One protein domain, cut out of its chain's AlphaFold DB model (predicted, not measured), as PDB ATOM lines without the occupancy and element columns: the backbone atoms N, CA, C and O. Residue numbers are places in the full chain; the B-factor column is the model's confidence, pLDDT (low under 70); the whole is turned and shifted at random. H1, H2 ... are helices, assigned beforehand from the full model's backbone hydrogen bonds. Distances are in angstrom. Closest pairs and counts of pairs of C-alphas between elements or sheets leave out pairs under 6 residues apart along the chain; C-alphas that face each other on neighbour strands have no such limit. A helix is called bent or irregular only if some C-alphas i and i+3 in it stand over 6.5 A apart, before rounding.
ATOM      1  N   PRO A 243     -21.530   2.548  21.577       79.81
ATOM      2  CA  PRO A 243     -20.382   1.721  21.232       79.81
ATOM      3  C   PRO A 243     -20.545   1.202  19.800       79.81
ATOM      4  O   PRO A 243     -21.648   0.828  19.415       79.81
ATOM      5  N   ALA A 244     -19.467   1.149  19.016       75.56
ATOM      6  CA  ALA A 244     -19.543   0.698  17.623       75.56
ATOM      7  C   ALA A 244     -20.086  -0.740  17.494       75.56
ATOM      8  O   ALA A 244     -20.759  -1.062  16.522       75.56
ATOM      9  N   GLU A 245     -19.842  -1.581  18.503       77.62
ATOM     10  CA  GLU A 245     -20.379  -2.946  18.597       77.62
ATOM     11  C   GLU A 245     -21.908  -2.952  18.764       77.62
ATOM     12  O   GLU A 245     -22.583  -3.889  18.344       77.62
ATOM     13  N   GLU A 246     -22.458  -1.888  19.357       77.88
ATOM     14  CA  GLU A 246     -23.876  -1.720  19.673       77.88
ATOM     15  C   GLU A 246     -24.615  -0.777  18.708       77.88
ATOM     16  O   GLU A 246     -25.839  -0.635  18.799       77.88
ATOM     17  N   ASP A 247     -23.930  -0.229  17.702       82.69
ATOM     18  CA  ASP A 247     -24.527   0.605  16.656       82.69
ATOM     19  C   ASP A 247     -24.973  -0.221  15.435       82.69
ATOM     20  O   ASP A 247     -24.162  -0.854  14.753       82.69
ATOM     21  N   TYR A 248     -26.278  -0.231  15.145       79.69
ATOM     22  CA  TYR A 248     -26.836  -0.944  13.992       79.69
ATOM     23  C   TYR A 248     -26.499  -0.295  12.646       79.69
ATOM     24  O   TYR A 248     -26.682  -0.926  11.604       79.69
ATOM     25  N   ALA A 249     -25.984   0.937  12.644       78.31
ATOM     26  CA  ALA A 249     -25.425   1.537  11.438       78.31
ATOM     27  C   ALA A 249     -24.088   0.887  11.029       78.31
ATOM     28  O   ALA A 249     -23.740   0.912   9.848       78.31
ATOM     29  N   VAL A 250     -23.355   0.305  11.987       78.44
ATOM     30  CA  VAL A 250     -22.045  -0.327  11.765       78.44
ATOM     31  C   VAL A 250     -22.170  -1.848  11.682       78.44
ATOM     32  O   VAL A 250     -21.600  -2.451  10.776       78.44
ATOM     33  N   VAL A 251     -22.926  -2.464  12.598       80.31
ATOM     34  CA  VAL A 251     -23.069  -3.927  12.698       80.31
ATOM     35  C   VAL A 251     -24.529  -4.326  12.595       80.31
ATOM     36  O   VAL A 251     -25.364  -3.889  13.386       80.31
ATOM     37  N   SER A 252     -24.847  -5.215  11.663       83.38
ATOM     38  CA  SER A 252     -26.190  -5.776  11.531       83.38
ATOM     39  C   SER A 252     -26.535  -6.729  12.683       83.38
ATOM     40  O   SER A 252     -25.669  -7.324  13.325       83.38
ATOM     41  N   TYR A 253     -27.832  -6.946  12.918       80.69
ATOM     42  CA  TYR A 253     -28.298  -7.893  13.941       80.69
ATOM     43  C   TYR A 253     -27.752  -9.318  13.738       80.69
ATOM     44  O   TYR A 253     -27.422 -10.000  14.708       80.69
ATOM     45  N   SER A 254     -27.620  -9.772  12.487       81.12
ATOM     46  CA  SER A 254     -27.025 -11.077  12.182       81.12
ATOM     47  C   SER A 254     -25.556 -11.149  12.581       81.12
ATOM     48  O   SER A 254     -25.145 -12.147  13.165       81.12
ATOM     49  N   GLU A 255     -24.786 -10.097  12.306       82.00
ATOM     50  CA  GLU A 255     -23.351 -10.068  12.600       82.00
ATOM     51  C   GLU A 255     -23.072 -10.013  14.106       82.00
ATOM     52  O   GLU A 255     -22.100 -10.607  14.553       82.00
ATOM     53  N   ARG A 256     -23.929  -9.383  14.920       79.38
ATOM     54  CA  ARG A 256     -23.755  -9.448  16.384       79.38
ATOM     55  C   ARG A 256     -24.039 -10.831  16.945       79.38
ATOM     56  O   ARG A 256     -23.281 -11.353  17.755       79.38
ATOM     57  N   ARG A 257     -25.124 -11.439  16.464       78.62
ATOM     58  CA  ARG A 257     -25.587 -12.727  16.967       78.62
ATOM     59  C   ARG A 257     -24.688 -13.888  16.543       78.62
ATOM     60  O   ARG A 257     -24.574 -14.866  17.280       78.62
ATOM     61  N   TYR A 258     -24.118 -13.821  15.340       79.38
ATOM     62  CA  TYR A 258     -23.363 -14.926  14.745       79.38
ATOM     63  C   TYR A 258     -21.883 -14.614  14.491       79.38
ATOM     64  O   TYR A 258     -21.104 -15.557  14.403       79.38
ATOM     65  N   GLY A 259     -21.483 -13.342  14.432       78.81
ATOM     66  CA  GLY A 259     -20.142 -12.891  14.043       78.81
ATOM     67  C   GLY A 259     -20.115 -12.262  12.645       78.81
ATOM     68  O   GLY A 259     -21.046 -12.433  11.854       78.81
ATOM     69  N   LEU A 260     -19.046 -11.518  12.336       80.50
ATOM     70  CA  LEU A 260     -18.834 -10.970  10.994       80.50
ATOM     71  C   LEU A 260     -18.619 -12.104   9.987       80.50
ATOM     72  O   LEU A 260     -18.015 -13.125  10.314       80.50
ATOM     73  N   VAL A 261     -19.096 -11.904   8.763       80.88
ATOM     74  CA  VAL A 261     -18.895 -12.827   7.643       80.88
ATOM     75  C   VAL A 261     -17.999 -12.195   6.583       80.88
ATOM     76  O   VAL A 261     -17.999 -10.974   6.427       80.88
ATOM     77  N   ASP A 262     -17.224 -13.017   5.882       78.44
ATOM     78  CA  ASP A 262     -16.447 -12.600   4.714       78.44
ATOM     79  C   ASP A 262     -17.320 -12.478   3.448       78.44
ATOM     80  O   ASP A 262     -18.526 -12.741   3.468       78.44
ATOM     81  N   GLU A 263     -16.708 -12.061   2.334       76.81
ATOM     82  CA  GLU A 263     -17.376 -11.922   1.027       76.81
ATOM     83  C   GLU A 263     -17.979 -13.245   0.519       76.81
ATOM     84  O   GLU A 263     -18.962 -13.235  -0.224       76.81
ATOM     85  N   ASP A 264     -17.437 -14.381   0.965       76.69
ATOM     86  CA  ASP A 264     -17.882 -15.728   0.608       76.69
ATOM     87  C   ASP A 264     -18.948 -16.283   1.585       76.69
ATOM     88  O   ASP A 264     -19.482 -17.381   1.384       76.69
ATOM     89  N   GLY A 265     -19.310 -15.521   2.625       75.50
ATOM     90  CA  GLY A 265     -20.335 -15.859   3.613       75.50
ATOM     91  C   GLY A 265     -19.863 -16.761   4.760       75.50
ATOM     92  O   GLY A 265     -20.700 -17.296   5.496       75.50
ATOM     93  N   TYR A 266     -18.556 -16.950   4.932       78.44
ATOM     94  CA  TYR A 266     -17.971 -17.675   6.057       78.44
ATOM     95  C   TYR A 266     -17.738 -16.754   7.251       78.44
ATOM     96  O   TYR A 266     -17.371 -15.593   7.109       78.44
ATOM     97  N   LEU A 267     -17.943 -17.295   8.453       81.06
ATOM     98  CA  LEU A 267     -17.696 -16.568   9.693       81.06
ATOM     99  C   LEU A 267     -16.207 -16.253   9.836       81.06
ATOM    100  O   LEU A 267     -15.363 -17.151   9.861       81.06
ATOM    101  N   LEU A 268     -15.909 -14.966   9.968       78.69
ATOM    102  CA  LEU A 268     -14.597 -14.476  10.341       78.69
ATOM    103  C   LEU A 268     -14.413 -14.713  11.842       78.69
ATOM    104  O   LEU A 268     -15.218 -14.275  12.664       78.69
ATOM    105  N   GLU A 269     -13.332 -15.394  12.210       78.81
ATOM    106  CA  GLU A 269     -12.978 -15.657  13.605       78.81
ATOM    107  C   GLU A 269     -11.666 -14.954  13.982       78.81
ATOM    108  O   GLU A 269     -10.757 -14.780  13.167       78.81
ATOM    109  N   GLY A 270     -11.549 -14.569  15.254       81.00
ATOM    110  CA  GLY A 270     -10.304 -14.053  15.823       81.00
ATOM    111  C   GLY A 270      -9.879 -12.699  15.254       81.00
ATOM    112  O   GLY A 270     -10.649 -11.740  15.255       81.00
ATOM    113  N   ASP A 271      -8.621 -12.605  14.826       77.50
ATOM    114  CA  ASP A 271      -7.997 -11.333  14.448       77.50
ATOM    115  C   ASP A 271      -8.520 -10.791  13.109       77.50
ATOM    116  O   ASP A 271      -8.641  -9.579  12.956       77.50
ATOM    117  N   ALA A 272      -8.949 -11.668  12.194       75.19
ATOM    118  CA  ALA A 272      -9.549 -11.267  10.921       75.19
ATOM    119  C   ALA A 272     -10.902 -10.559  11.114       75.19
ATOM    120  O   ALA A 272     -11.207  -9.589  10.423       75.19
ATOM    121  N   ALA A 273     -11.697 -11.001  12.095       74.62
ATOM    122  CA  ALA A 273     -12.959 -10.349  12.439       74.62
ATOM    123  C   ALA A 273     -12.737  -8.960  13.053       74.62
ATOM    124  O   ALA A 273     -13.483  -8.030  12.755       74.62
ATOM    125  N   ARG A 274     -11.699  -8.814  13.890       77.44
ATOM    126  CA  ARG A 274     -11.330  -7.527  14.500       77.44
ATOM    127  C   ARG A 274     -10.839  -6.536  13.460       77.44
ATOM    128  O   ARG A 274     -11.304  -5.407  13.449       77.44
ATOM    129  N   GLU A 275      -9.962  -6.969  12.560       79.19
ATOM    130  CA  GLU A 275      -9.444  -6.112  11.493       79.19
ATOM    131  C   GLU A 275     -10.562  -5.656  10.545       79.19
ATOM    132  O   GLU A 275     -10.648  -4.473  10.220       79.19
ATOM    133  N   ALA A 276     -11.477  -6.558  10.168       76.69
ATOM    134  CA  ALA A 276     -12.647  -6.212   9.361       76.69
ATOM    135  C   ALA A 276     -13.583  -5.223  10.080       76.69
ATOM    136  O   ALA A 276     -14.110  -4.292   9.464       76.69
ATOM    137  N   PHE A 277     -13.772  -5.395  11.389       77.62
ATOM    138  CA  PHE A 277     -14.578  -4.495  12.205       77.62
ATOM    139  C   PHE A 277     -13.933  -3.107  12.352       77.62
ATOM    140  O   PHE A 277     -14.592  -2.098  12.099       77.62
ATOM    141  N   ASP A 278     -12.634  -3.046  12.653       80.25
ATOM    142  CA  ASP A 278     -11.864  -1.802  12.758       80.25
ATOM    143  C   ASP A 278     -11.820  -1.054  11.418       80.25
ATOM    144  O   ASP A 278     -12.001   0.167  11.377       80.25
ATOM    145  N   ALA A 279     -11.666  -1.777  10.303       78.69
ATOM    146  CA  ALA A 279     -11.736  -1.208   8.960       78.69
ATOM    147  C   ALA A 279     -13.117  -0.602   8.661       78.69
ATOM    148  O   ALA A 279     -13.204   0.456   8.035       78.69
ATOM    149  N   ARG A 280     -14.204  -1.219   9.145       74.06
ATOM    150  CA  ARG A 280     -15.573  -0.701   8.978       74.06
ATOM    151  C   ARG A 280     -15.833   0.534   9.837       74.06
ATOM    152  O   ARG A 280     -16.444   1.488   9.358       74.06
ATOM    153  N   ILE A 281     -15.320   0.555  11.067       79.31
ATOM    154  CA  ILE A 281     -15.348   1.748  11.925       79.31
ATOM    155  C   ILE A 281     -14.568   2.892  11.266       79.31
ATOM    156  O   ILE A 281     -15.065   4.017  11.212       79.31
ATOM    157  N   ALA A 282     -13.376   2.609  10.730       75.38
ATOM    158  CA  ALA A 282     -12.532   3.597  10.060       75.38
ATOM    159  C   ALA A 282     -13.132   4.097   8.732       75.38
ATOM    160  O   ALA A 282     -12.996   5.274   8.401       75.38
ATOM    161  N   GLY A 283     -13.813   3.221   7.986       67.62
ATOM    162  CA  GLY A 283     -14.508   3.558   6.741       67.62
ATOM    163  C   GLY A 283     -15.802   4.351   6.950       67.62
ATOM    164  O   GLY A 283     -16.236   5.072   6.050       67.62
ATOM    165  N   GLY A 284     -16.408   4.263   8.137       63.81
ATOM    166  CA  GLY A 284     -17.645   4.963   8.475       63.81
ATOM    167  C   GLY A 284     -18.770   4.736   7.454       63.81
ATOM    168  O   GLY A 284     -18.824   3.733   6.744       63.81
ATOM    169  N   LEU A 285     -19.674   5.714   7.344       47.12
ATOM    170  CA  LEU A 285     -20.856   5.687   6.467       47.12
ATOM    171  C   LEU A 285     -20.545   5.551   4.954       47.12
ATOM    172  O   LEU A 285     -21.472   5.541   4.145       47.12
TER     173      LEU A 285
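AT A GLANCE: This is residues 243 to 285 of the 438 residues of an uncharacterized protein of Phycisphaerales bacterium (UniProt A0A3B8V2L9). What is the shape on first sight? A short helix, H1, and a longer one, H2, line opposite sides of a small fold without touching each other, and they run in nearly opposite directions. The long link of residues 259 to 270 loops round one end between them, and residues 243 to 252 lie toward the other end. What is it made of? The printed part has 43 residues, with two named helices in the order H1, H2 and no named strand. It is all helix by class, though under half of the residues, 21 of 43, are in named elements. How large is it? It is compact, with a radius of gyration of the C-alphas of 9.8 A and spans of 23 by 19 by 16 A.

HOW THE PARTS SIT: How do H1, residues 253 to 258, and H2, residues 271 to 285, stand to each other? They are apart, with no C-alpha of the one within 8 A of the other. What do their backbones show? In H1 every O i to N i+4 pair is within hydrogen-bond range, and in H2 10 of 11 are.

IN THESE COORDINATES: Where is H1? It begins at C-alpha 253, (-28.298, -7.893, 13.941), and measures 8.6 A from first to last C-alpha. Where is H2? It runs 22.8 A from C-alpha 271, (-7.997, -11.333, 14.448), to C-alpha 285, (-20.856, 5.687, 6.467). It is irregular: C-alphas 282 and 285 are 9.3 A apart, and its line is a rough one.

THE WHOLE: Which C-alphas are farthest apart? Those of Pro 243 and Asp 264, at 27.1 A. Is the printed part unbroken? It has no cut, and the link from H1 to H2, 12 residues, is long. Where is confidence low? The mean pLDDT of the printed part is 77.3, and residues 283 to 285 are under 70.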